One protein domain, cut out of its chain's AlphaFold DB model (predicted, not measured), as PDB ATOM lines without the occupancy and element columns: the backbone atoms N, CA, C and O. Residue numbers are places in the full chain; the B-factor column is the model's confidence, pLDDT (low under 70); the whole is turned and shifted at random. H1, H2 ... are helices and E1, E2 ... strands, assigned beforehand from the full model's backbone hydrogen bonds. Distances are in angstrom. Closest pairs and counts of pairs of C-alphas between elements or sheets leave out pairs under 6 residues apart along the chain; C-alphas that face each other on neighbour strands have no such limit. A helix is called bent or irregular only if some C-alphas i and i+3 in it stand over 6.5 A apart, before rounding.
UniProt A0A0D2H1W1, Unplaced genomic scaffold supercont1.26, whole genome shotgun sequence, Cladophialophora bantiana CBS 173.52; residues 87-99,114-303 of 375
ATOM      1  N   ALA A  87     120.067 156.543  78.277       56.62
ATOM      2  CA  ALA A  87     120.441 156.799  76.886       56.62
ATOM      3  C   ALA A  87     119.854 158.113  76.328       56.62
ATOM      4  O   ALA A  87     120.529 158.820  75.578       56.62
ATOM      5  N   GLY A  88     118.612 158.443  76.692       53.06
ATOM      6  CA  GLY A  88     117.872 159.604  76.185       53.06
ATOM      7  C   GLY A  88     118.166 160.912  76.920       53.06
ATOM      8  O   GLY A  88     118.484 161.915  76.288       53.06
ATOM      9  N   ASP A  89     118.118 160.908  78.249       53.34
ATOM     10  CA  ASP A  89     118.082 162.135  79.055       53.34
ATOM     11  C   ASP A  89     119.484 162.674  79.362       53.34
ATOM     12  O   ASP A  89     119.694 163.882  79.454       53.34
ATOM     13  N   ILE A  90     120.464 161.773  79.506       54.81
ATOM     14  CA  ILE A  90     121.865 162.126  79.781       54.81
ATOM     15  C   ILE A  90     122.608 162.450  78.476       54.81
ATOM     16  O   ILE A  90     123.410 163.383  78.426       54.81
ATOM     17  N   PHE A  91     122.348 161.670  77.423       52.66
ATOM     18  CA  PHE A  91     123.144 161.674  76.196       52.66
ATOM     19  C   PHE A  91     122.363 162.077  74.933       52.66
ATOM     20  O   PHE A  91     122.992 162.372  73.923       52.66
ATOM     21  N   GLY A  92     121.029 162.171  74.951       45.22
ATOM     22  CA  GLY A  92     120.237 162.519  73.759       45.22
ATOM     23  C   GLY A  92     120.475 163.937  73.226       45.22
ATOM     24  O   GLY A  92     120.372 164.162  72.021       45.22
ATOM     25  N   GLY A  93     120.865 164.880  74.094       41.88
ATOM     26  CA  GLY A  93     121.333 166.213  73.683       41.88
ATOM     27  C   GLY A  93     122.731 166.205  73.046       41.88
ATOM     28  O   GLY A  93     123.028 167.028  72.186       41.88
ATOM     29  N   LEU A  94     123.572 165.234  73.413       44.38
ATOM     30  CA  LEU A  94     124.881 164.960  72.812       44.38
ATOM     31  C   LEU A  94     124.724 163.850  71.764       44.38
ATOM     32  O   LEU A  94     125.255 162.748  71.891       44.38
ATOM     33  N   ARG A  95     123.936 164.138  70.724       45.34
ATOM     34  CA  ARG A  95     123.688 163.196  69.628       45.34
ATOM     35  C   ARG A  95     125.020 162.743  69.024       45.34
ATOM     36  O   ARG A  95     125.809 163.596  68.623       45.34
ATOM     37  N   SER A  96     125.232 161.430  68.906       43.38
ATOM     38  CA  SER A  96     126.374 160.889  68.161       43.38
ATOM     39  C   SER A  96     126.293 161.410  66.722       43.38
ATOM     40  O   SER A  96     125.331 161.133  65.998       43.38
ATOM     41  N   GLN A  97     127.234 162.281  66.355       42.19
ATOM     42  CA  GLN A  97     127.334 162.838  65.011       42.19
ATOM     43  C   GLN A  97     128.200 161.883  64.200       42.19
ATOM     44  O   GLN A  97     129.371 161.700  64.524       42.19
ATOM     45  N   ASN A  98     127.628 161.278  63.157       39.19
ATOM     46  CA  ASN A  98     128.355 160.446  62.204       39.19
ATOM     47  C   ASN A  98     129.407 161.297  61.461       39.19
ATOM     48  O   ASN A  98     129.157 161.773  60.356       39.19
ATOM     49  N   THR A  99     130.583 161.495  62.056       38.06
ATOM     50  CA  THR A  99     131.728 162.194  61.457       38.06
ATOM     51  C   THR A  99     132.413 161.300  60.427       38.06
ATOM     52  O   THR A  99     133.525 160.815  60.619       38.06
ATOM     53  N   PRO A 114     133.592 176.280  73.788       53.16
ATOM     54  CA  PRO A 114     134.858 176.950  74.125       53.16
ATOM     55  C   PRO A 114     135.251 176.776  75.600       53.16
ATOM     56  O   PRO A 114     136.334 177.167  76.021       53.16
ATOM     57  N   SER A 115     134.338 176.194  76.379       71.00
ATOM     58  CA  SER A 115     134.381 175.974  77.816       71.00
ATOM     59  C   SER A 115     134.905 174.598  78.242       71.00
ATOM     60  O   SER A 115     134.940 174.318  79.440       71.00
ATOM     61  N   VAL A 116     135.297 173.715  77.314       84.25
ATOM     62  CA  VAL A 116     135.831 172.387  77.676       84.25
ATOM     63  C   VAL A 116     137.299 172.475  78.104       84.25
ATOM     64  O   VAL A 116     138.159 172.948  77.361       84.25
ATOM     65  N   SER A 117     137.597 171.968  79.302       87.50
ATOM     66  CA  SER A 117     138.953 171.945  79.862       87.50
ATOM     67  C   SER A 117     139.887 171.010  79.084       87.50
ATOM     68  O   SER A 117     139.764 169.785  79.144       87.50
ATOM     69  N   ARG A 118     140.877 171.608  78.408       89.12
ATOM     70  CA  ARG A 118     141.984 170.899  77.738       89.12
ATOM     71  C   ARG A 118     143.119 170.486  78.685       89.12
ATOM     72  O   ARG A 118     144.000 169.739  78.281       89.12
ATOM     73  N   ASN A 119     143.137 170.988  79.923       91.25
ATOM     74  CA  ASN A 119     144.190 170.682  80.891       91.25
ATOM     75  C   ASN A 119     143.875 169.352  81.587       91.25
ATOM     76  O   ASN A 119     142.981 169.284  82.431       91.25
ATOM     77  N   ASP A 120     144.607 168.295  81.233       92.69
ATOM     78  CA  ASP A 120     144.342 166.964  81.774       92.69
ATOM     79  C   ASP A 120     144.704 166.826  83.263       92.69
ATOM     80  O   ASP A 120     143.968 166.168  83.987       92.69
ATOM     81  N   ALA A 121     145.734 167.520  83.765       93.44
ATOM     82  CA  ALA A 121     146.045 167.535  85.200       93.44
ATOM     83  C   ALA A 121     144.906 168.170  86.023       93.44
ATOM     84  O   ALA A 121     144.518 167.654  87.069       93.44
ATOM     85  N   LEU A 122     144.292 169.240  85.505       92.81
ATOM     86  CA  LEU A 122     143.094 169.839  86.100       92.81
ATOM     87  C   LEU A 122     141.873 168.905  86.002       92.81
ATOM     88  O   LEU A 122     141.092 168.811  86.946       92.81
ATOM     89  N   ASN A 123     141.717 168.181  84.887       94.19
ATOM     90  CA  ASN A 123     140.659 167.178  84.728       94.19
ATOM     91  C   ASN A 123     140.826 165.998  85.709       94.19
ATOM     92  O   ASN A 123     139.828 165.482  86.215       94.19
ATOM     93  N   GLN A 124     142.067 165.590  85.996       95.88
ATOM     94  CA  GLN A 124     142.395 164.567  86.990       95.88
ATOM     95  C   GLN A 124     142.110 165.051  88.421       95.88
ATOM     96  O   GLN A 124     141.407 164.343  89.142       95.88
ATOM     97  N   ASP A 125     142.542 166.262  88.809       95.00
ATOM     98  CA  ASP A 125     142.222 166.815  90.136       95.00
ATOM     99  C   ASP A 125     140.712 166.914  90.342       95.00
ATOM    100  O   ASP A 125     140.215 166.426  91.352       95.00
ATOM    101  N   VAL A 126     139.966 167.465  89.376       94.25
ATOM    102  CA  VAL A 126     138.501 167.574  89.471       94.25
ATOM    103  C   VAL A 126     137.845 166.207  89.686       94.25
ATOM    104  O   VAL A 126     136.966 166.098  90.539       94.25
ATOM    105  N   LEU A 127     138.279 165.162  88.969       95.12
ATOM    106  CA  LEU A 127     137.775 163.795  89.148       95.12
ATOM    107  C   LEU A 127     138.103 163.229  90.537       95.12
ATOM    108  O   LEU A 127     137.202 162.775  91.239       95.12
ATOM    109  N   VAL A 128     139.370 163.262  90.956       95.19
ATOM    110  CA  VAL A 128     139.801 162.698  92.246       95.19
ATOM    111  C   VAL A 128     139.161 163.450  93.417       95.19
ATOM    112  O   VAL A 128     138.563 162.839  94.305       95.19
ATOM    113  N   ARG A 129     139.218 164.785  93.385       93.62
ATOM    114  CA  ARG A 129     138.658 165.687  94.396       93.62
ATOM    115  C   ARG A 129     137.151 165.525  94.532       93.62
ATOM    116  O   ARG A 129     136.653 165.442  95.649       93.62
ATOM    117  N   ALA A 130     136.423 165.411  93.422       93.56
ATOM    118  CA  ALA A 130     134.987 165.150  93.450       93.56
ATOM    119  C   ALA A 130     134.624 163.821  94.128       93.56
ATOM    120  O   ALA A 130     133.599 163.740  94.806       93.56
ATOM    121  N   LEU A 131     135.443 162.786  93.936       93.38
ATOM    122  CA  LEU A 131     135.171 161.436  94.429       93.38
ATOM    123  C   LEU A 131     135.604 161.216  95.884       93.38
ATOM    124  O   LEU A 131     134.985 160.395  96.561       93.38
ATOM    125  N   ALA A 132     136.622 161.942  96.359       91.31
ATOM    126  CA  ALA A 132     137.101 161.888  97.742       91.31
ATOM    127  C   ALA A 132     136.460 162.957  98.648       91.31
ATOM    128  O   ALA A 132     135.928 162.622  99.703       91.31
ATOM    129  N   ASN A 133     136.454 164.224  98.219       89.75
ATOM    130  CA  ASN A 133     135.988 165.371  99.015       89.75
ATOM    131  C   ASN A 133     134.544 165.790  98.677       89.75
ATOM    132  O   ASN A 133     133.942 166.604  99.379       89.75
ATOM    133  N   GLY A 134     133.984 165.262  97.586       89.94
ATOM    134  CA  GLY A 134     132.663 165.623  97.079       89.94
ATOM    135  C   GLY A 134     132.679 166.777  96.070       89.94
ATOM    136  O   GLY A 134     133.545 167.653  96.058       89.94
ATOM    137  N   TRP A 135     131.649 166.820  95.221       91.06
ATOM    138  CA  TRP A 135     131.452 167.878  94.217       91.06
ATOM    139  C   TRP A 135     131.293 169.292  94.799       91.06
ATOM    140  O   TRP A 135     131.372 170.267  94.052       91.06
ATOM    141  N   SER A 136     131.064 169.419  96.106       89.88
ATOM    142  CA  SER A 136     131.086 170.677  96.859       89.88
ATOM    143  C   SER A 136     132.481 171.308  96.888       89.88
ATOM    144  O   SER A 136     132.586 172.486  96.563       89.88
ATOM    145  N   ASP A 137     133.543 170.544  97.173       89.38
ATOM    146  CA  ASP A 137     134.933 171.048  97.189       89.38
ATOM    147  C   ASP A 137     135.348 171.550  95.795       89.38
ATOM    148  O   ASP A 137     135.803 172.678  95.623       89.38
ATOM    149  N   VAL A 138     135.043 170.764  94.757       90.69
ATOM    150  CA  VAL A 138     135.224 171.161  93.348       90.69
ATOM    151  C   VAL A 138     134.446 172.442  93.006       90.69
ATOM    152  O   VAL A 138     134.973 173.318  92.322       90.69
ATOM    153  N   SER A 139     133.210 172.588  93.498       88.62
ATOM    154  CA  SER A 139     132.401 173.798  93.267       88.62
ATOM    155  C   SER A 139     132.966 175.017  94.007       88.62
ATOM    156  O   SER A 139     132.951 176.116  93.464       88.62
ATOM    157  N   MET A 140     133.497 174.834  95.218       86.75
ATOM    158  CA  MET A 140     134.124 175.890  96.014       86.75
ATOM    159  C   MET A 140     135.448 176.360  95.397       86.75
ATOM    160  O   MET A 140     135.683 177.565  95.301       86.75
ATOM    161  N   ARG A 141     136.293 175.422  94.945       85.62
ATOM    162  CA  ARG A 141     137.620 175.710  94.383       85.62
ATOM    163  C   ARG A 141     137.566 176.254  92.953       85.62
ATOM    164  O   ARG A 141     138.314 177.173  92.638       85.62
ATOM    165  N   TYR A 142     136.685 175.721  92.100       83.50
ATOM    166  CA  TYR A 142     136.660 176.039  90.662       83.50
ATOM    167  C   TYR A 142     135.397 176.773  90.187       83.50
ATOM    168  O   TYR A 142     135.408 177.359  89.108       83.50
ATOM    169  N   GLY A 143     134.317 176.809  90.976       69.50
ATOM    170  CA  GLY A 143     133.054 177.468  90.603       69.50
ATOM    171  C   GLY A 143     133.072 179.001  90.653       69.50
ATOM    172  O   GLY A 143     132.087 179.626  90.272       69.50
ATOM    173  N   ARG A 144     134.176 179.619  91.100       64.56
ATOM    174  CA  ARG A 144     134.422 181.068  90.959       64.56
ATOM    175  C   ARG A 144     134.973 181.450  89.582       64.56
ATOM    176  O   ARG A 144     134.918 182.619  89.213       64.56
ATOM    177  N   THR A 145     135.478 180.485  88.813       59.41
ATOM    178  CA  THR A 145     135.820 180.685  87.403       59.41
ATOM    179  C   THR A 145     134.516 180.784  86.611       59.41
ATOM    180  O   THR A 145     133.666 179.903  86.721       59.41
ATOM    181  N   SER A 146     134.347 181.828  85.796       48.28
ATOM    182  CA  SER A 146     133.076 182.172  85.121       48.28
ATOM    183  C   SER A 146     132.558 181.139  84.106       48.28
ATOM    184  O   SER A 146     131.495 181.326  83.517       48.28
ATOM    185  N   VAL A 147     133.300 180.052  83.893       61.28
ATOM    186  CA  VAL A 147     133.033 179.008  82.908       61.28
ATOM    187  C   VAL A 147     133.356 177.644  83.530       61.28
ATOM    188  O   VAL A 147     134.498 177.187  83.501       61.28
ATOM    189  N   PHE A 148     132.351 176.975  84.103       73.62
ATOM    190  CA  PHE A 148     132.493 175.591  84.567       73.62
ATOM    191  C   PHE A 148     132.378 174.627  83.376       73.62
ATOM    192  O   PHE A 148     131.423 174.707  82.602       73.62
ATOM    193  N   CYS A 149     133.340 173.712  83.226       85.31
ATOM    194  CA  CYS A 149     133.421 172.809  82.076       85.31
ATOM    195  C   CYS A 149     132.140 171.954  81.916       85.31
ATOM    196  O   CYS A 149     131.777 171.221  82.843       85.31
ATOM    197  N   PRO A 150     131.472 171.964  80.744       86.31
ATOM    198  CA  PRO A 150     130.264 171.166  80.520       86.31
ATOM    199  C   PRO A 150     130.478 169.659  80.698       86.31
ATOM    200  O   PRO A 150     129.605 168.980  81.240       86.31
ATOM    201  N   LEU A 151     131.657 169.135  80.335       88.25
ATOM    202  CA  LEU A 151     131.978 167.722  80.557       88.25
ATOM    203  C   LEU A 151     132.132 167.386  82.047       88.25
ATOM    204  O   LEU A 151     131.717 166.308  82.461       88.25
ATOM    205  N   TRP A 152     132.622 168.308  82.885       91.38
ATOM    206  CA  TRP A 152     132.632 168.102  84.340       91.38
ATOM    207  C   TRP A 152     131.212 168.101  84.925       91.38
ATOM    208  O   TRP A 152     130.946 167.348  85.857       91.38
ATOM    209  N   ASN A 153     130.279 168.886  84.372       87.88
ATOM    210  CA  ASN A 153     128.864 168.826  84.764       87.88
ATOM    211  C   ASN A 153     128.219 167.481  84.386       87.88
ATOM    212  O   ASN A 153     127.477 166.916  85.190       87.88
ATOM    213  N   LEU A 154     128.544 166.932  83.213       87.62
ATOM    214  CA  LEU A 154     128.101 165.601  82.789       87.62
ATOM    215  C   LEU A 154     128.718 164.485  83.653       87.62
ATOM    216  O   LEU A 154     128.001 163.611  84.135       87.62
ATOM    217  N   VAL A 155     130.018 164.552  83.950       92.31
ATOM    218  CA  VAL A 155     130.695 163.635  84.889       92.31
ATOM    219  C   VAL A 155     130.086 163.725  86.294       92.31
ATOM    220  O   VAL A 155     129.819 162.695  86.907       92.31
ATOM    221  N   ARG A 156     129.778 164.930  86.785       92.31
ATOM    222  CA  ARG A 156     129.061 165.167  88.051       92.31
ATOM    223  C   ARG A 156     127.658 164.574  88.058       92.31
ATOM    224  O   ARG A 156     127.224 164.063  89.089       92.31
ATOM    225  N   TYR A 157     126.950 164.646  86.936       88.31
ATOM    226  CA  TYR A 157     125.642 164.021  86.785       88.31
ATOM    227  C   TYR A 157     125.762 162.495  86.871       88.31
ATOM    228  O   TYR A 157     125.102 161.866  87.698       88.31
ATOM    229  N   LEU A 158     126.647 161.911  86.056       90.31
ATOM    230  CA  LEU A 158     126.919 160.474  86.025       90.31
ATOM    231  C   LEU A 158     127.357 159.958  87.397       90.31
ATOM    232  O   LEU A 158     126.838 158.947  87.857       90.31
ATOM    233  N   ASP A 159     128.244 160.662  88.095       92.69
ATOM    234  CA  ASP A 159     128.675 160.276  89.435       92.69
ATOM    235  C   ASP A 159     127.534 160.322  90.462       92.69
ATOM    236  O   ASP A 159     127.294 159.349  91.172       92.69
ATOM    237  N   ARG A 160     126.784 161.430  90.527       89.75
ATOM    238  CA  ARG A 160     125.733 161.616  91.543       89.75
ATOM    239  C   ARG A 160     124.448 160.831  91.280       89.75
ATOM    240  O   ARG A 160     123.641 160.705  92.200       89.75
ATOM    241  N   ARG A 161     124.225 160.359  90.052       84.25
ATOM    242  CA  ARG A 161     123.064 159.539  89.681       84.25
ATOM    243  C   ARG A 161     123.451 158.089  89.440       84.25
ATOM    244  O   ARG A 161     122.948 157.212  90.123       84.25
ATOM    245  N   VAL A 162     124.328 157.839  88.471       85.81
ATOM    246  CA  VAL A 162     124.622 156.494  87.955       85.81
ATOM    247  C   VAL A 162     125.615 155.765  88.858       85.81
ATOM    248  O   VAL A 162     125.342 154.659  89.315       85.81
ATOM    249  N   PHE A 163     126.753 156.383  89.175       88.44
ATOM    250  CA  PHE A 163     127.840 155.722  89.902       88.44
ATOM    251  C   PHE A 163     127.856 156.007  91.418       88.44
ATOM    252  O   PHE A 163     128.812 155.641  92.097       88.44
ATOM    253  N   CYS A 164     126.802 156.589  91.993       83.81
ATOM    254  CA  CYS A 164     126.789 156.996  93.405       83.81
ATOM    255  C   CYS A 164     126.911 155.811  94.382       83.81
ATOM    256  O   CYS A 164     127.587 155.914  95.403       83.81
ATOM    257  N   MET A 165     126.343 154.653  94.032       80.88
ATOM    258  CA  MET A 165     126.323 153.439  94.867       80.88
ATOM    259  C   MET A 165     127.580 152.558  94.712       80.88
ATOM    260  O   MET A 165     127.552 151.356  94.987       80.88
ATOM    261  N   ARG A 166     128.679 153.123  94.199       86.75
ATOM    262  CA  ARG A 166     129.869 152.390  93.742       86.75
ATOM    263  C   ARG A 166     131.096 152.689  94.613       86.75
ATOM    264  O   ARG A 166     131.271 153.801  95.098       86.75
ATOM    265  N   GLY A 167     131.990 151.709  94.759       87.25
ATOM    266  CA  GLY A 167     133.298 151.922  95.397       87.25
ATOM    267  C   GLY A 167     134.166 152.908  94.602       87.25
ATOM    268  O   GLY A 167     134.079 152.944  93.372       87.25
ATOM    269  N   PHE A 168     135.008 153.679  95.302       90.88
ATOM    270  CA  PHE A 168     135.790 154.800  94.748       90.88
ATOM    271  C   PHE A 168     136.522 154.441  93.445       90.88
ATOM    272  O   PHE A 168     136.334 155.117  92.440       90.88
ATOM    273  N   LEU A 169     137.256 153.325  93.416       93.19
ATOM    274  CA  LEU A 169     138.030 152.894  92.241       93.19
ATOM    275  C   LEU A 169     137.150 152.618  91.011       93.19
ATOM    276  O   LEU A 169     137.516 152.975  89.895       93.19
ATOM    277  N   THR A 170     135.960 152.040  91.215       93.56
ATOM    278  CA  THR A 170     134.993 151.781  90.132       93.56
ATOM    279  C   THR A 170     134.344 153.075  89.626       93.56
ATOM    280  O   THR A 170     134.031 153.165  88.443       93.56
ATOM    281  N   ARG A 171     134.155 154.085  90.493       95.00
ATOM    282  CA  ARG A 171     133.717 155.435  90.082       95.00
ATOM    283  C   ARG A 171     134.816 156.099  89.260       95.00
ATOM    284  O   ARG A 171     134.570 156.518  88.135       95.00
ATOM    285  N   LEU A 172     136.033 156.123  89.799       95.88
ATOM    286  CA  LEU A 172     137.179 156.812  89.222       95.88
ATOM    287  C   LEU A 172     137.549 156.273  87.836       95.88
ATOM    288  O   LEU A 172     137.672 157.069  86.909       95.88
ATOM    289  N   CYS A 173     137.662 154.952  87.653       96.06
ATOM    290  CA  CYS A 173     138.004 154.388  86.344       96.06
ATOM    291  C   CYS A 173     136.902 154.638  85.299       96.06
ATOM    292  O   CYS A 173     137.205 155.032  84.174       96.06
ATOM    293  N   ALA A 174     135.625 154.461  85.668       95.88
ATOM    294  CA  ALA A 174     134.498 154.628  84.757       95.88
ATOM    295  C   ALA A 174     134.375 156.086  84.321       95.88
ATOM    296  O   ALA A 174     134.386 156.380  83.131       95.88
ATOM    297  N   LEU A 175     134.337 157.007  85.285       97.00
ATOM    298  CA  LEU A 175     134.201 158.435  85.024       97.00
ATOM    299  C   LEU A 175     135.421 159.000  84.286       97.00
ATOM    300  O   LEU A 175     135.237 159.838  83.406       97.00
ATOM    301  N   ARG A 176     136.641 158.507  84.555       96.88
ATOM    302  CA  ARG A 176     137.838 158.850  83.771       96.88
ATOM    303  C   ARG A 176     137.701 158.411  82.317       96.88
ATOM    304  O   ARG A 176     137.878 159.247  81.439       96.88
ATOM    305  N   MET A 177     137.362 157.149  82.046       97.06
ATOM    306  CA  MET A 177     137.254 156.663  80.662       97.06
ATOM    307  C   MET A 177     136.098 157.323  79.905       97.06
ATOM    308  O   MET A 177     136.305 157.775  78.780       97.06
ATOM    309  N   ILE A 178     134.932 157.484  80.542       95.69
ATOM    310  CA  ILE A 178     133.798 158.233  79.981       95.69
ATOM    311  C   ILE A 178     134.227 159.671  79.646       95.69
ATOM    312  O   ILE A 178     133.975 160.140  78.539       95.69
ATOM    313  N   HIS A 179     134.919 160.364  80.558       95.50
ATOM    314  CA  HIS A 179     135.402 161.726  80.317       95.50
ATOM    315  C   HIS A 179     136.416 161.794  79.168       95.50
ATOM    316  O   HIS A 179     136.294 162.667  78.314       95.50
ATOM    317  N   THR A 180     137.382 160.871  79.095       95.31
ATOM    318  CA  THR A 180     138.366 160.845  78.000       95.31
ATOM    319  C   THR A 180     137.706 160.541  76.649       95.31
ATOM    320  O   THR A 180     138.010 161.219  75.674       95.31
ATOM    321  N   MET A 181     136.740 159.618  76.583       94.06
ATOM    322  CA  MET A 181     135.959 159.371  75.361       94.06
ATOM    323  C   MET A 181     135.162 160.614  74.928       94.06
ATOM    324  O   MET A 181     135.173 160.988  73.756       94.06
ATOM    325  N   LEU A 182     134.520 161.307  75.873       90.88
ATOM    326  CA  LEU A 182     133.814 162.562  75.597       90.88
ATOM    327  C   LEU A 182     134.765 163.671  75.114       90.88
ATOM    328  O   LEU A 182     134.402 164.408  74.198       90.88
ATOM    329  N   LEU A 183     135.985 163.763  75.662       91.94
ATOM    330  CA  LEU A 183     137.036 164.667  75.172       91.94
ATOM    331  C   LEU A 183     137.454 164.345  73.727       91.94
ATOM    332  O   LEU A 183     137.739 165.274  72.971       91.94
ATOM    333  N   CYS A 184     137.456 163.070  73.320       91.19
ATOM    334  CA  CYS A 184     137.680 162.684  71.924       91.19
ATOM    335  C   CYS A 184     136.521 163.125  71.015       91.19
ATOM    336  O   CYS A 184     136.763 163.723  69.968       91.19
ATOM    337  N   PHE A 185     135.264 162.916  71.426       85.50
ATOM    338  CA  PHE A 185     134.094 163.322  70.632       85.50
ATOM    339  C   PHE A 185     133.964 164.840  70.430       85.50
ATOM    340  O   PHE A 185     133.476 165.265  69.385       85.50
ATOM    341  N   VAL A 186     134.433 165.669  71.371       85.06
ATOM    342  CA  VAL A 186     134.497 167.138  71.191       85.06
ATOM    343  C   VAL A 186     135.808 167.632  70.554       85.06
ATOM    344  O   VAL A 186     136.043 168.838  70.500       85.06
ATOM    345  N   GLY A 187     136.678 166.731  70.082       84.38
ATOM    346  CA  GLY A 187     137.931 167.085  69.405       84.38
ATOM    347  C   GLY A 187     138.991 167.741  70.299       84.38
ATOM    348  O   GLY A 187     139.812 168.513  69.808       84.38
ATOM    349  N   VAL A 188     138.965 167.478  71.611       87.81
ATOM    350  CA  VAL A 188     139.963 167.976  72.578       87.81
ATOM    351  C   VAL A 188     141.075 166.954  72.843       87.81
ATOM    352  O   VAL A 188     142.213 167.357  73.073       87.81
ATOM    353  N   ALA A 189     140.766 165.657  72.786       90.62
ATOM    354  CA  ALA A 189     141.726 164.551  72.872       90.62
ATOM    355  C   ALA A 189     141.692 163.705  71.587       90.62
ATOM    356  O   ALA A 189     140.742 163.800  70.809       90.62
ATOM    357  N   SER A 190     142.691 162.851  71.356       91.62
ATOM    358  CA  SER A 190     142.713 161.970  70.187       91.62
ATOM    359  C   SER A 190     142.159 160.584  70.511       91.62
ATOM    360  O   SER A 190     142.488 159.983  71.530       91.62
ATOM    361  N   PHE A 191     141.408 159.991  69.578       91.00
ATOM    362  CA  PHE A 191     141.092 158.557  69.632       91.00
ATOM    363  C   PHE A 191     142.352 157.673  69.550       91.00
ATOM    364  O   PHE A 191     142.279 156.472  69.814       91.00
ATOM    365  N   ASN A 192     143.520 158.235  69.211       91.88
ATOM    366  CA  ASN A 192     144.796 157.532  69.328       91.88
ATOM    367  C   ASN A 192     145.188 157.254  70.784       91.88
ATOM    368  O   ASN A 192     145.695 156.161  71.036       91.88
ATOM    369  N   ASP A 193     144.851 158.163  71.701       89.44
ATOM    370  CA  ASP A 193     145.239 158.146  73.118       89.44
ATOM    371  C   ASP A 193     144.431 157.121  73.940       89.44
ATOM    372  O   ASP A 193     144.835 156.719  75.027       89.44
ATOM    373  N   LEU A 194     143.285 156.669  73.414       94.06
ATOM    374  CA  LEU A 194     142.465 155.617  74.020       94.06
ATOM    375  C   LEU A 194     143.102 154.222  73.854       94.06
ATOM    376  O   LEU A 194     143.727 153.939  72.827       94.06
ATOM    377  N   PRO A 195     142.865 153.273  74.780       95.94
ATOM    378  CA  PRO A 195     143.285 151.892  74.589       95.94
ATOM    379  C   PRO A 195     142.476 151.239  73.461       95.94
ATOM    380  O   PRO A 195     141.282 151.500  73.299       95.94
ATOM    381  N   ALA A 196     143.107 150.351  72.687       94.88
ATOM    382  CA  ALA A 196     142.535 149.797  71.452       94.88
ATOM    383  C   ALA A 196     141.155 149.125  71.620       94.88
ATOM    384  O   ALA A 196     140.335 149.175  70.707       94.88
ATOM    385  N   TRP A 197     140.870 148.543  72.790       95.44
ATOM    386  CA  TRP A 197     139.578 147.921  73.102       95.44
ATOM    387  C   TRP A 197     138.448 148.921  73.389       95.44
ATOM    388  O   TRP A 197     137.279 148.544  73.302       95.44
ATOM    389  N   TYR A 198     138.770 150.178  73.717       96.31
ATOM    390  CA  TYR A 198     137.792 151.225  74.032       96.31
ATOM    391  C   TYR A 198     137.526 152.180  72.861       96.31
ATOM    392  O   TYR A 198     136.504 152.854  72.859       96.31
ATOM    393  N   LYS A 199     138.379 152.199  71.827       94.88
ATOM    394  CA  LYS A 199     138.152 153.002  70.607       94.88
ATOM    395  C   LYS A 199     136.786 152.681  69.962       94.88
ATOM    396  O   LYS A 199     136.319 151.537  70.087       94.88
ATOM    397  N   PRO A 200     136.129 153.646  69.285       91.50
ATOM    398  CA  PRO A 200     134.898 153.401  68.532       91.50
ATOM    399  C   PRO A 200     135.026 152.240  67.534       91.50
ATOM    400  O   PRO A 200     136.101 151.973  66.993       91.50
ATOM    401  N   ARG A 201     133.928 151.509  67.323       91.06
ATOM    402  CA  ARG A 201     133.849 150.382  66.377       91.06
ATOM    403  C   ARG A 201     133.420 150.874  64.986       91.06
ATOM    404  O   ARG A 201     132.666 151.841  64.914       91.06
ATOM    405  N   PRO A 202     133.787 150.202  63.876       90.75
ATOM    406  CA  PRO A 202     133.361 150.607  62.529       90.75
ATOM    407  C   PRO A 202     131.838 150.766  62.367       90.75
ATOM    408  O   PRO A 202     131.378 151.699  61.714       90.75
ATOM    409  N   SER A 203     131.054 149.908  63.023       91.00
ATOM    410  CA  SER A 203     129.588 149.991  63.092       91.00
ATOM    411  C   SER A 203     129.073 151.260  63.777       91.00
ATOM    412  O   SER A 203     128.020 151.769  63.407       91.00
ATOM    413  N   GLN A 204     129.816 151.818  64.734       89.38
ATOM    414  CA  GLN A 204     129.429 153.036  65.450       89.38
ATOM    415  C   GLN A 204     129.559 154.297  64.590       89.38
ATOM    416  O   GLN A 204     128.814 155.250  64.791       89.38
ATOM    417  N   HIS A 205     130.439 154.289  63.587       85.44
ATOM    418  CA  HIS A 205     130.539 155.386  62.621       85.44
ATOM    419  C   HIS A 205     129.405 155.367  61.579       85.44
ATOM    420  O   HIS A 205     129.045 156.414  61.035       85.44
ATOM    421  N   THR A 206     128.833 154.194  61.288       86.81
ATOM    422  CA  THR A 206     127.851 154.003  60.204       86.81
ATOM    423  C   THR A 206     126.406 153.910  60.694       86.81
ATOM    424  O   THR A 206     125.506 154.453  60.053       86.81
ATOM    425  N   ILE A 207     126.158 153.276  61.841       85.62
ATOM    426  CA  ILE A 207     124.818 153.025  62.382       85.62
ATOM    427  C   ILE A 207     124.526 154.026  63.503       85.62
ATOM    428  O   ILE A 207     125.231 154.079  64.509       85.62
ATOM    429  N   ARG A 208     123.449 154.808  63.356       83.50
ATOM    430  CA  ARG A 208     122.990 155.747  64.395       83.50
ATOM    431  C   ARG A 208     122.549 154.996  65.646       83.50
ATOM    432  O   ARG A 208     121.712 154.104  65.551       83.50
ATOM    433  N   HIS A 209     123.057 155.409  66.798       83.25
ATOM    434  CA  HIS A 209     122.748 154.850  68.113       83.25
ATOM    435  C   HIS A 209     122.893 155.948  69.192       83.25
ATOM    436  O   HIS A 209     123.251 157.086  68.879       83.25
ATOM    437  N   ALA A 210     122.584 155.646  70.456       82.88
ATOM    438  CA  ALA A 210     122.724 156.607  71.553       82.88
ATOM    439  C   ALA A 210     124.165 156.640  72.096       82.88
ATOM    440  O   ALA A 210     124.727 155.584  72.376       82.88
ATOM    441  N   LEU A 211     124.721 157.833  72.344       83.00
ATOM    442  CA  LEU A 211     126.101 158.045  72.831       83.00
ATOM    443  C   LEU A 211     126.406 157.347  74.182       83.00
ATOM    444  O   LEU A 211     127.563 157.094  74.512       83.00
ATOM    445  N   ALA A 212     125.384 156.938  74.943       85.75
ATOM    446  CA  ALA A 212     125.549 156.045  76.094       85.75
ATOM    447  C   ALA A 212     126.227 154.705  75.734       85.75
ATOM    448  O   ALA A 212     126.936 154.127  76.556       85.75
ATOM    449  N   VAL A 213     126.014 154.204  74.511       90.62
ATOM    450  CA  VAL A 213     126.618 152.961  74.010       90.62
ATOM    451  C   VAL A 213     128.104 153.157  73.723       90.62
ATOM    452  O   VAL A 213     128.889 152.299  74.109       90.62
ATOM    453  N   ASP A 214     128.518 154.286  73.138       90.12
ATOM    454  CA  ASP A 214     129.935 154.579  72.861       90.12
ATOM    455  C   ASP A 214     130.835 154.455  74.089       90.12
ATOM    456  O   ASP A 214     131.977 154.011  73.981       90.12
ATOM    457  N   VAL A 215     130.317 154.814  75.264       91.75
ATOM    458  CA  VAL A 215     131.087 154.817  76.510       91.75
ATOM    459  C   VAL A 215     131.072 153.476  77.264       91.75
ATOM    460  O   VAL A 215     131.732 153.360  78.300       91.75
ATOM    461  N   LEU A 216     130.374 152.446  76.761       94.12
ATOM    462  CA  LEU A 216     130.382 151.092  77.338       94.12
ATOM    463  C   LEU A 216     131.785 150.449  77.243       94.12
ATOM    464  O   LEU A 216     132.391 150.479  76.170       94.12
ATOM    465  N   PRO A 217     132.303 149.798  78.308       94.75
ATOM    466  CA  PRO A 217     133.681 149.298  78.311       94.75
ATOM    467  C   PRO A 217     133.978 148.266  77.215       94.75
ATOM    468  O   PRO A 217     134.947 148.404  76.472       94.75
ATOM    469  N   TRP A 218     133.155 147.221  77.100       96.50
ATOM    470  CA  TRP A 218     133.485 146.069  76.262       96.50
ATOM    471  C   TRP A 218     133.067 146.266  74.793       96.50
ATOM    472  O   TRP A 218     131.896 146.551  74.524       96.50
ATOM    473  N   PRO A 219     133.977 146.063  73.817       96.00
ATOM    474  CA  PRO A 219     133.698 146.334  72.406       96.00
ATOM    475  C   PRO A 219     132.627 145.416  71.799       96.00
ATOM    476  O   PRO A 219     131.882 145.871  70.940       96.00
ATOM    477  N   GLY A 220     132.505 144.161  72.255       95.44
ATOM    478  CA  GLY A 220     131.453 143.241  71.797       95.44
ATOM    479  C   GLY A 220     130.051 143.665  72.253       95.44
ATOM    480  O   GLY A 220     129.106 143.677  71.466       95.44
ATOM    481  N   VAL A 221     129.931 144.155  73.493       95.56
ATOM    482  CA  VAL A 221     128.676 144.728  74.010       95.56
ATOM    483  C   VAL A 221     128.292 145.991  73.236       95.56
ATOM    484  O   VAL A 221     127.119 146.157  72.907       95.56
ATOM    485  N   ARG A 222     129.266 146.845  72.877       95.25
ATOM    486  CA  ARG A 222     129.037 147.999  71.986       95.25
ATOM    487  C   ARG A 222     128.527 147.565  70.618       95.25
ATOM    488  O   ARG A 222     127.476 148.030  70.198       95.25
ATOM    489  N   GLU A 223     129.220 146.632  69.969       94.75
ATOM    490  CA  GLU A 223     128.825 146.062  68.675       94.75
ATOM    491  C   GLU A 223     127.364 145.566  68.710       94.75
ATOM    492  O   GLU A 223     126.538 145.981  67.897       94.75
ATOM    493  N   ARG A 224     126.998 144.756  69.714       94.50
ATOM    494  CA  ARG A 224     125.627 144.243  69.875       94.50
ATOM    495  C   ARG A 224     124.595 145.325  70.159       94.50
ATOM    496  O   ARG A 224     123.510 145.259  69.593       94.50
ATOM    497  N   ALA A 225     124.906 146.302  71.007       92.19
ATOM    498  CA  ALA A 225     123.994 147.399  71.325       92.19
ATOM    499  C   ALA A 225     123.727 148.316  70.117       92.19
ATOM    500  O   ALA A 225     122.644 148.883  70.013       92.19
ATOM    501  N   VAL A 226     124.672 148.428  69.177       92.50
ATOM    502  CA  VAL A 226     124.500 149.180  67.922       92.50
ATOM    503  C   VAL A 226     123.540 148.468  66.962       92.50
ATOM    504  O   VAL A 226     122.642 149.112  66.414       92.50
ATOM    505  N   TYR A 227     123.700 147.151  66.773       93.00
ATOM    506  CA  TYR A 227     122.833 146.349  65.894       93.00
ATOM    507  C   TYR A 227     121.468 146.010  66.520       93.00
ATOM    508  O   TYR A 227     120.466 145.952  65.811       93.00
ATOM    509  N   SER A 228     121.410 145.793  67.836       91.38
ATOM    510  CA  SER A 228     120.211 145.400  68.588       91.38
ATOM    511  C   SER A 228     119.883 146.449  69.650       91.38
ATOM    512  O   SER A 228     120.034 146.238  70.852       91.38
ATOM    513  N   GLN A 229     119.438 147.621  69.198       85.81
ATOM    514  CA  GLN A 229     119.277 148.814  70.046       85.81
ATOM    515  C   GLN A 229     118.247 148.627  71.172       85.81
ATOM    516  O   GLN A 229     118.385 149.233  72.238       85.81
ATOM    517  N   GLY A 230     117.291 147.706  70.986       86.94
ATOM    518  CA  GLY A 230     116.345 147.259  72.015       86.94
ATOM    519  C   GLY A 230     117.015 146.732  73.292       86.94
ATOM    520  O   GLY A 230     116.468 146.923  74.373       86.94
ATOM    521  N   LEU A 231     118.238 146.182  73.205       87.44
ATOM    522  CA  LEU A 231     119.055 145.797  74.368       87.44
ATOM    523  C   LEU A 231     119.300 146.967  75.331       87.44
ATOM    524  O   LEU A 231     119.463 146.758  76.526       87.44
ATOM    525  N   THR A 232     119.341 148.194  74.810       85.75
ATOM    526  CA  THR A 232     119.692 149.415  75.554       85.75
ATOM    527  C   THR A 232     118.538 150.410  75.690       85.75
ATOM    528  O   THR A 232     118.736 151.517  76.195       85.75
ATOM    529  N   GLN A 233     117.344 150.020  75.231       79.31
ATOM    530  CA  GLN A 233     116.143 150.855  75.200       79.31
ATOM    531  C   GLN A 233     115.487 151.008  76.581       79.31
ATOM    532  O   GLN A 233     114.817 152.011  76.823       79.31
ATOM    533  N   ASP A 234     115.677 150.035  77.478       80.19
ATOM    534  CA  ASP A 234     115.194 150.086  78.858       80.19
ATOM    535  C   ASP A 234     116.320 150.370  79.869       80.19
ATOM    536  O   ASP A 234     117.515 150.260  79.587       80.19
ATOM    537  N   ASN A 235     115.927 150.714  81.096       82.56
ATOM    538  CA  ASN A 235     116.867 150.918  82.195       82.56
ATOM    539  C   ASN A 235     117.340 149.616  82.860       82.56
ATOM    540  O   ASN A 235     118.249 149.679  83.689       82.56
ATOM    541  N   LYS A 236     116.770 148.445  82.544       88.56
ATOM    542  CA  LYS A 236     117.166 147.160  83.142       88.56
ATOM    543  C   LYS A 236     118.592 146.810  82.723       88.56
ATOM    544  O   LYS A 236     119.383 146.402  83.574       88.56
ATOM    545  N   PHE A 237     118.945 147.034  81.455       91.44
ATOM    546  CA  PHE A 237     120.320 146.862  80.972       91.44
ATOM    547  C   PHE A 237     121.297 147.806  81.676       91.44
ATOM    548  O   PHE A 237     122.260 147.344  82.287       91.44
ATOM    549  N   TRP A 238     121.030 149.116  81.663       88.56
ATOM    550  CA  TRP A 238     121.920 150.117  82.262       88.56
ATOM    551  C   TRP A 238     122.074 149.938  83.779       88.56
ATOM    552  O   TRP A 238     123.190 149.982  84.298       88.56
ATOM    553  N   THR A 239     120.979 149.640  84.484       87.62
ATOM    554  CA  THR A 239     120.994 149.304  85.917       87.62
ATOM    555  C   THR A 239     121.824 148.045  86.163       87.62
ATOM    556  O   THR A 239     122.727 148.066  86.998       87.62
ATOM    557  N   GLY A 240     121.593 146.967  85.406       89.81
ATOM    558  CA  GLY A 240     122.369 145.732  85.520       89.81
ATOM    559  C   GLY A 240     123.867 145.967  85.307       89.81
ATOM    560  O   GLY A 240     124.676 145.604  86.162       89.81
ATOM    561  N   MET A 241     124.231 146.648  84.216       90.88
ATOM    562  CA  MET A 241     125.611 147.011  83.885       90.88
ATOM    563  C   MET A 241     126.289 147.735  85.053       90.88
ATOM    564  O   MET A 241     127.366 147.341  85.495       90.88
ATOM    565  N   VAL A 242     125.643 148.766  85.597       90.31
ATOM    566  CA  VAL A 242     126.219 149.631  86.636       90.31
ATOM    567  C   VAL A 242     126.240 148.961  88.014       90.31
ATOM    568  O   VAL A 242     127.188 149.165  88.775       90.31
ATOM    569  N   HIS A 243     125.261 148.120  88.357       88.44
ATOM    570  CA  HIS A 243     125.247 147.387  89.630       88.44
ATOM    571  C   HIS A 243     126.224 146.194  89.645       88.44
ATOM    572  O   HIS A 243     126.838 145.912  90.685       88.44
ATOM    573  N   HIS A 244     126.460 145.535  88.509       91.00
ATOM    574  CA  HIS A 244     127.306 144.339  88.442       91.00
ATOM    575  C   HIS A 244     128.740 144.589  87.950       91.00
ATOM    576  O   HIS A 244     129.623 143.813  88.326       91.00
ATOM    577  N   PHE A 245     129.028 145.695  87.251       92.38
ATOM    578  CA  PHE A 245     130.400 146.097  86.904       92.38
ATOM    579  C   PHE A 245     131.289 146.233  88.156       92.38
ATOM    580  O   PHE A 245     130.829 146.621  89.237       92.38
ATOM    581  N   ARG A 246     132.572 145.891  88.036       90.50
ATOM    582  CA  ARG A 246     133.636 146.067  89.031       90.50
ATOM    583  C   ARG A 246     134.921 146.443  88.301       90.50
ATOM    584  O   ARG A 246     135.263 145.820  87.301       90.50
ATOM    585  N   PHE A 247     135.665 147.399  88.843       93.62
ATOM    586  CA  PHE A 247     137.079 147.540  88.505       93.62
ATOM    587  C   PHE A 247     137.897 146.755  89.525       93.62
ATOM    588  O   PHE A 247     137.795 147.021  90.723       93.62
ATOM    589  N   HIS A 248     138.648 145.765  89.055       91.75
ATOM    590  CA  HIS A 248     139.576 144.994  89.870       91.75
ATOM    591  C   HIS A 248     140.908 145.747  89.944       91.75
ATOM    592  O   HIS A 248     141.469 146.122  88.918       91.75
ATOM    593  N   TRP A 249     141.410 145.969  91.156       91.44
ATOM    594  CA  TRP A 249     142.661 146.678  91.414       91.44
ATOM    595  C   TRP A 249     143.520 145.820  92.353       91.44
ATOM    596  O   TRP A 249     143.055 145.522  93.453       91.44
ATOM    597  N   PRO A 250     144.723 145.386  91.934       88.69
ATOM    598  CA  PRO A 250     145.534 144.425  92.687       88.69
ATOM    599  C   PRO A 250     146.508 145.073  93.691       88.69
ATOM    600  O   PRO A 250     147.250 144.359  94.360       88.69
ATOM    601  N   SER A 251     146.554 146.405  93.760       88.50
ATOM    602  CA  SER A 251     147.534 147.185  94.534       88.50
ATOM    603  C   SER A 251     146.859 147.952  95.683       88.50
ATOM    604  O   SER A 251     145.644 147.847  95.878       88.50
ATOM    605  N   SER A 252     147.612 148.724  96.473       87.38
ATOM    606  CA  SER A 252     147.030 149.505  97.569       87.38
ATOM    607  C   SER A 252     146.057 150.566  97.031       87.38
ATOM    608  O   SER A 252     146.307 151.145  95.969       87.38
ATOM    609  N   PRO A 253     144.973 150.906  97.754       83.06
ATOM    610  CA  PRO A 253     144.164 152.095  97.473       83.06
ATOM    611  C   PRO A 253     144.969 153.408  97.463       83.06
ATOM    612  O   PRO A 253     144.503 154.382  96.873       83.06
ATOM    613  N   SER A 254     146.150 153.427  98.096       85.62
ATOM    614  CA  SER A 254     147.108 154.541  98.070       85.62
ATOM    615  C   SER A 254     147.806 154.697  96.715       85.62
ATOM    616  O   SER A 254     148.042 155.822  96.288       85.62
ATOM    617  N   ASP A 255     148.074 153.600  95.997       90.38
ATOM    618  CA  ASP A 255     148.903 153.569  94.774       90.38
ATOM    619  C   ASP A 255     148.160 154.110  93.528       90.38
ATOM    620  O   ASP A 255     148.504 153.813  92.382       90.38
ATOM    621  N   VAL A 256     147.082 154.864  93.754       93.31
ATOM    622  CA  VAL A 256     146.073 155.294  92.774       93.31
ATOM    623  C   VAL A 256     146.173 156.790  92.482       93.31
ATOM    624  O   VAL A 256     145.895 157.218  91.359       93.31
ATOM    625  N   VAL A 257     146.569 157.576  93.487       94.50
ATOM    626  CA  VAL A 257     146.568 159.041  93.458       94.50
ATOM    627  C   VAL A 257     147.852 159.584  94.076       94.50
ATOM    628  O   VAL A 257     148.100 159.374  95.261       94.50
ATOM    629  N   ASP A 258     148.582 160.380  93.301       93.38
ATOM    630  CA  ASP A 258     149.625 161.271  93.804       93.38
ATOM    631  C   ASP A 258     149.034 162.665  94.087       93.38
ATOM    632  O   ASP A 258     148.037 163.078  93.483       93.38
ATOM    633  N   PHE A 259     149.660 163.429  94.982       92.94
ATOM    634  CA  PHE A 259     149.340 164.843  95.201       92.94
ATOM    635  C   PHE A 259     150.579 165.696  94.929       92.94
ATOM    636  O   PHE A 259     151.554 165.632  95.679       92.94
ATOM    637  N   ASP A 260     150.540 166.512  93.875       89.38
ATOM    638  CA  ASP A 260     151.584 167.505  93.638       89.38
ATOM    639  C   ASP A 260     151.373 168.684  94.590       89.38
ATOM    640  O   ASP A 260     150.469 169.504  94.408       89.38
ATOM    641  N   ALA A 261     152.238 168.779  95.599       87.88
ATOM    642  CA  ALA A 261     152.233 169.864  96.570       87.88
ATOM    643  C   ALA A 261     152.547 171.242  95.951       87.88
ATOM    644  O   ALA A 261     152.180 172.254  96.542       87.88
ATOM    645  N   ASN A 262     153.182 171.300  94.771       88.31
ATOM    646  CA  ASN A 262     153.549 172.553  94.106       88.31
ATOM    647  C   ASN A 262     152.366 173.147  93.328       88.31
ATOM    648  O   ASN A 262     152.041 174.320  93.504       88.31
ATOM    649  N   ALA A 263     151.681 172.345  92.503       87.00
ATOM    650  CA  ALA A 263     150.431 172.761  91.856       87.00
ATOM    651  C   ALA A 263     149.219 172.741  92.812       87.00
ATOM    652  O   ALA A 263     148.182 173.350  92.535       87.00
ATOM    653  N   GLY A 264     149.317 172.009  93.927       90.75
ATOM    654  CA  GLY A 264     148.208 171.739  94.839       90.75
ATOM    655  C   GLY A 264     147.106 170.890  94.196       90.75
ATOM    656  O   GLY A 264     145.926 171.105  94.496       90.75
ATOM    657  N   LEU A 265     147.466 169.989  93.276       93.38
ATOM    658  CA  LEU A 265     146.555 169.178  92.458       93.38
ATOM    659  C   LEU A 265     146.759 167.680  92.713       93.38
ATOM    660  O   LEU A 265     147.886 167.214  92.864       93.38
ATOM    661  N   PHE A 266     145.668 166.915  92.701       94.69
ATOM    662  CA  PHE A 266     145.734 165.456  92.621       94.69
ATOM    663  C   PHE A 266     145.993 164.989  91.181       94.69
ATOM    664  O   PHE A 266     145.354 165.470  90.244       94.69
ATOM    665  N   ALA A 267     146.869 164.000  91.026       94.88
ATOM    666  CA  ALA A 267     147.151 163.307  89.774       94.88
ATOM    667  C   ALA A 267     146.910 161.797  89.932       94.88
ATOM    668  O   ALA A 267     146.974 161.253  91.031       94.88
ATOM    669  N   LEU A 268     146.624 161.108  88.830       95.94
ATOM    670  CA  LEU A 268     146.500 159.654  88.787       95.94
ATOM    671  C   LEU A 268     147.869 159.024  88.537       95.94
ATOM    672  O   LEU A 268     148.566 159.423  87.603       95.94
ATOM    673  N   THR A 269     148.228 158.010  89.325       96.31
ATOM    674  CA  THR A 269     149.522 157.332  89.159       96.31
ATOM    675  C   THR A 269     149.613 156.671  87.780       96.31
ATOM    676  O   THR A 269     148.626 156.164  87.230       96.31
ATOM    677  N   GLY A 270     150.829 156.589  87.228       95.00
ATOM    678  CA  GLY A 270     151.075 155.825  85.998       95.00
ATOM    679  C   GLY A 270     150.675 154.348  86.135       95.00
ATOM    680  O   GLY A 270     150.166 153.752  85.187       95.00
ATOM    681  N   LEU A 271     150.817 153.775  87.338       95.38
ATOM    682  CA  LEU A 271     150.357 152.424  87.670       95.38
ATOM    683  C   LEU A 271     148.837 152.284  87.492       95.38
ATOM    684  O   LEU A 271     148.376 151.351  86.829       95.38
ATOM    685  N   PHE A 272     148.059 153.221  88.041       96.06
ATOM    686  CA  PHE A 272     146.603 153.210  87.926       96.06
ATOM    687  C   PHE A 272     146.145 153.441  86.492       96.06
ATOM    688  O   PHE A 272     145.329 152.670  85.988       96.06
ATOM    689  N   LEU A 273     146.716 154.427  85.793       95.62
ATOM    690  CA  LEU A 273     146.399 154.679  84.387       95.62
ATOM    691  C   LEU A 273     146.664 153.440  83.516       95.62
ATOM    692  O   LEU A 273     145.793 153.069  82.728       95.62
ATOM    693  N   ASN A 274     147.784 152.737  83.715       95.62
ATOM    694  CA  ASN A 274     148.096 151.503  82.987       95.62
ATOM    695  C   ASN A 274     147.060 150.388  83.229       95.62
ATOM    696  O   ASN A 274     146.623 149.746  82.273       95.62
ATOM    697  N   GLN A 275     146.604 150.180  84.470       95.69
ATOM    698  CA  GLN A 275     145.565 149.178  84.756       95.69
ATOM    699  C   GLN A 275     144.165 149.619  84.304       95.69
ATOM    700  O   GLN A 275     143.362 148.786  83.892       95.69
ATOM    701  N   VAL A 276     143.868 150.921  84.295       96.12
ATOM    702  CA  VAL A 276     142.644 151.463  83.683       96.12
ATOM    703  C   VAL A 276     142.614 151.179  82.175       96.12
ATOM    704  O   VAL A 276     141.551 150.865  81.640       96.12
ATOM    705  N   HIS A 277     143.770 151.181  81.503       96.38
ATOM    706  CA  HIS A 277     143.912 150.795  80.092       96.38
ATOM    707  C   HIS A 277     143.948 149.268  79.865       96.38
ATOM    708  O   HIS A 277     143.899 148.821  78.716       96.38
ATOM    709  N   ASN A 278     143.974 148.449  80.921       95.94
ATOM    710  CA  ASN A 278     143.977 146.989  80.852       95.94
ATOM    711  C   ASN A 278     142.547 146.422  80.960       95.94
ATOM    712  O   ASN A 278     141.986 146.333  82.052       95.94
ATOM    713  N   ILE A 279     141.961 145.971  79.842       95.44
ATOM    714  CA  ILE A 279     140.586 145.427  79.813       95.44
ATOM    715  C   ILE A 279     140.363 144.255  80.781       95.44
ATOM    716  O   ILE A 279     139.247 144.067  81.259       95.44
ATOM    717  N   HIS A 280     141.401 143.495  81.144       94.06
ATOM    718  CA  HIS A 280     141.254 142.383  82.087       94.06
ATOM    719  C   HIS A 280     140.918 142.833  83.519       94.06
ATOM    720  O   HIS A 280     140.420 142.008  84.289       94.06
ATOM    721  N   MET A 281     141.145 144.109  83.859       94.62
ATOM    722  CA  MET A 281     140.761 144.730  85.136       94.62
ATOM    723  C   MET A 281     139.289 145.169  85.165       94.62
ATOM    724  O   MET A 281     138.704 145.329  86.236       94.62
ATOM    725  N   TRP A 282     138.655 145.326  83.999       95.75
ATOM    726  CA  TRP A 282     137.235 145.651  83.882       95.75
ATOM    727  C   TRP A 282     136.434 144.356  83.972       95.75
ATOM    728  O   TRP A 282     136.453 143.553  83.043       95.75
ATOM    729  N   LYS A 283     135.749 144.124  85.095       93.81
ATOM    730  CA  LYS A 283     135.030 142.877  85.393       93.81
ATOM    731  C   LYS A 283     133.522 143.078  85.513       93.81
ATOM    732  O   LYS A 283     133.052 144.138  85.919       93.81
ATOM    733  N   MET A 284     132.760 142.022  85.258       93.75
ATOM    734  CA  MET A 284     131.325 141.943  85.535       93.75
ATOM    735  C   MET A 284     131.030 140.779  86.484       93.75
ATOM    736  O   MET A 284     131.510 139.669  86.267       93.75
ATOM    737  N   ASN A 285     130.233 141.004  87.530       91.25
ATOM    738  CA  ASN A 285     129.743 139.916  88.379       91.25
ATOM    739  C   ASN A 285     128.750 139.024  87.604       91.25
ATOM    740  O   ASN A 285     127.890 139.537  86.885       91.25
ATOM    741  N   LEU A 286     128.841 137.701  87.793       90.38
ATOM    742  CA  LEU A 286     128.082 136.686  87.044       90.38
ATOM    743  C   LEU A 286     126.554 136.905  87.050       90.38
ATOM    744  O   LEU A 286     125.884 136.569  86.076       90.38
ATOM    745  N   SER A 287     126.008 137.547  88.088       90.19
ATOM    746  CA  SER A 287     124.584 137.905  88.188       90.19
ATOM    747  C   SER A 287     124.062 138.735  87.004       90.19
ATOM    748  O   SER A 287     122.877 138.666  86.693       90.19
ATOM    749  N   PHE A 288     124.925 139.491  86.311       92.62
ATOM    750  CA  PHE A 288     124.543 140.210  85.092       92.62
ATOM    751  C   PHE A 288     124.225 139.268  83.924       92.62
ATOM    752  O   PHE A 288     123.258 139.487  83.200       92.62
ATOM    753  N   ILE A 289     124.999 138.191  83.764       93.81
ATOM    754  CA  ILE A 289     124.787 137.189  82.709       93.81
ATOM    755  C   ILE A 289     123.463 136.449  82.924       93.81
ATOM    756  O   ILE A 289     122.759 136.164  81.962       93.81
ATOM    757  N   ASN A 290     123.051 136.238  84.177       91.44
ATOM    758  CA  ASN A 290     121.738 135.665  84.492       91.44
ATOM    759  C   ASN A 290     120.562 136.554  84.022       91.44
ATOM    760  O   ASN A 290     119.440 136.068  83.903       91.44
ATOM    761  N   LEU A 291     120.803 137.847  83.757       91.88
ATOM    762  CA  LEU A 291     119.829 138.784  83.184       91.88
ATOM    763  C   LEU A 291     119.992 138.964  81.662       91.88
ATOM    764  O   LEU A 291     119.005 139.277  80.996       91.88
ATOM    765  N   PHE A 292     121.213 138.787  81.142       93.88
ATOM    766  CA  PHE A 292     121.609 139.019  79.746       93.88
ATOM    767  C   PHE A 292     122.595 137.931  79.255       93.88
ATOM    768  O   PHE A 292     123.785 138.211  79.071       93.88
ATOM    769  N   PRO A 293     122.137 136.679  79.054       93.88
ATOM    770  CA  PRO A 293     123.021 135.537  78.796       93.88
ATOM    771  C   PRO A 293     123.782 135.645  77.469       93.88
ATOM    772  O   PRO A 293     124.936 135.227  77.385       93.88
ATOM    773  N   ASP A 294     123.182 136.286  76.462       92.69
ATOM    774  CA  ASP A 294     123.772 136.474  75.129       92.69
ATOM    775  C   ASP A 294     125.077 137.288  75.137       92.69
ATOM    776  O   ASP A 294     125.815 137.262  74.155       92.69
ATOM    777  N   LEU A 295     125.369 138.002  76.234       94.56
ATOM    778  CA  LEU A 295     126.567 138.829  76.412       94.56
ATOM    779  C   LEU A 295     127.734 138.086  77.088       94.56
ATOM    780  O   LEU A 295     128.781 138.688  77.322       94.56
ATOM    781  N   TYR A 296     127.589 136.792  77.407       93.44
ATOM    782  CA  TYR A 296     128.624 135.999  78.090       93.44
ATOM    783  C   TYR A 296     129.974 136.000  77.353       93.44
ATOM    784  O   TYR A 296     131.018 136.144  77.983       93.44
ATOM    785  N   GLY A 297     129.960 135.883  76.020       93.50
ATOM    786  CA  GLY A 297     131.177 135.902  75.198       93.50
ATOM    787  C   GLY A 297     131.791 137.293  74.998       93.50
ATOM    788  O   GLY A 297     132.919 137.401  74.525       93.50
ATOM    789  N   ASP A 298     131.067 138.354  75.356       94.31
ATOM    790  CA  ASP A 298     131.426 139.745  75.069       94.31
ATOM    791  C   ASP A 298     132.007 140.483  76.288       94.31
ATOM    792  O   ASP A 298     132.471 141.617  76.155       94.31
ATOM    793  N   ILE A 299     131.974 139.867  77.477       94.62
ATOM    794  CA  ILE A 299     132.241 140.510  78.771       94.62
ATOM    795  C   ILE A 299     133.291 139.730  79.572       94.62
ATOM    796  O   ILE A 299     133.217 138.516  79.736       94.62
ATOM    797  N   MET A 300     134.250 140.447  80.159       93.38
ATOM    798  CA  MET A 300     135.196 139.875  81.125       93.38
ATOM    799  C   MET A 300     134.507 139.661  82.481       93.38
ATOM    800  O   MET A 300     134.092 140.621  83.132       93.38
ATOM    801  N   LEU A 301     134.408 138.415  82.943       91.56
ATOM    802  CA  LEU A 301     133.723 138.081  84.198       91.56
ATOM    803  C   LEU A 301     134.641 138.147  85.429       91.56
ATOM    804  O   LEU A 301     135.851 137.921  85.345       91.56
ATOM    805  N   SER A 302     134.034 138.445  86.579       84.25
ATOM    806  CA  SER A 302     134.579 138.164  87.909       84.25
ATOM    807  C   SER A 302     134.103 136.782  88.342       84.25
ATOM    808  O   SER A 302     132.897 136.529  88.320       84.25
ATOM    809  N   LEU A 303     135.032 135.910  88.732       70.19
ATOM    810  CA  LEU A 303     134.708 134.637  89.388       70.19
ATOM    811  C   LEU A 303     134.545 134.827  90.903       70.19
ATOM    812  O   LEU A 303     133.766 134.117  91.529       70.19
TER     813      LEU A 303
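What this domain is: This is residues 87 to 99 and 114 to 303 of the 375 residues of an uncharacterized protein of Cladophialophora bantiana CBS 173.52 (UniProt A0A0D2H1W1). The longest helix, H4, runs through the core; H1 and H3 lie beside it in a three-helix bundle, with H2 folded back on H1 and the two-strand hairpin E2 and E3 over H1. On the other side of H4 is a looser cluster of short helices, H5 to H8 and H11, and the small pair of strands E1 and E4 lies near one end of H4, with H9 beside E4. The printed part has 203 residues, with eleven named helices and four named strands in the order H1 to H9, E1, E2, E3, H10, E4, H11; both two-strand sheets are antiparallel and the class is mostly helix. The whole is compact, with a radius of gyration of the C-alphas of 16.8 A and spans of 50 by 38 by 30 A.

Where its parts are: E2 is residues 257 to 260 and E3 is residues 265 to 268. H4, residues 168 to 185, is 25.6 A long, from C-alpha 168 at (135.790, 154.800, 94.748) to C-alpha 185 at (134.094, 163.322, 70.632). H1, residues 120 to 132, is 18.3 A long and begins at C-alpha 120, (144.342, 166.964, 81.774); H3, residues 150 to 161, is 16.5 A. H2 is residues 135 to 142, H5 202 to 206, H6 211 to 214, H7 219 to 227, H8 229 to 232, H9 235 to 244 and H10 270 to 276. E1 is residues 245 to 247, E4 282 to 285 and H11 293 to 298; H11 is irregular, with C-alphas 294 and 297 7.4 A apart.

How they stand to each other: In the hairpin of E2 and E3, N 258 and O 267 are 2.9 A apart, within hydrogen-bond range. The closest C-alphas of H1 and E3, Asp 125 and Phe 266, are 4.5 A apart. H4 touches H1 with residues 168 to 176 alone, closest C-alphas Phe 168 and Leu 131 at 6.7 A, and touches H3 at Leu 175 and Val 155, 6.3 A; each tilt is 33 degrees, only just shallow, opposite ways. H1 and H2 touch at Ala 130 and Val 138, 6.0 A. H4 and H10 are close but not clearly touching, Cys 173 to Val 276, 6.1 A. In E1 and E4, N 246 and O 283 are 2.8 A apart; His 244 of H9 and Asn 285 of E4 are the closest C-alphas, 5.1 A. H7 touches H11 at Gly 220 and Asp 298, 4.8 A, H6 at Arg 222 and Val 213, 5.9 A, and H5 at Val 226 and Gln 204, 6.7 A; H8 is close but not clearly touching H7, Leu 231 to Ala 225, 6.0 A. Every O i to N i+4 pair is within hydrogen-bond range in H1, H2, H3, H4, H7, H9 and H10; H5 has 0 of 1 and H11 0 of 2, with 2 of 2 and 2 of 3 O i to N i+3 pairs, and H6 and H8 are too short for an O i to N i+4 pair.

The domain as a whole: The C-alphas of Asn 262 and Asp 294, 50.5 A apart, are the two farthest apart. Residues 100 to 113 are cut out, and C-alphas 99 and 114 are 19.7 A apart. The link from H4 to H5, 16 residues, is long. The mean pLDDT of the printed part is 87.1; residues 87 to 99, 114 and 143 to 147 are under 70.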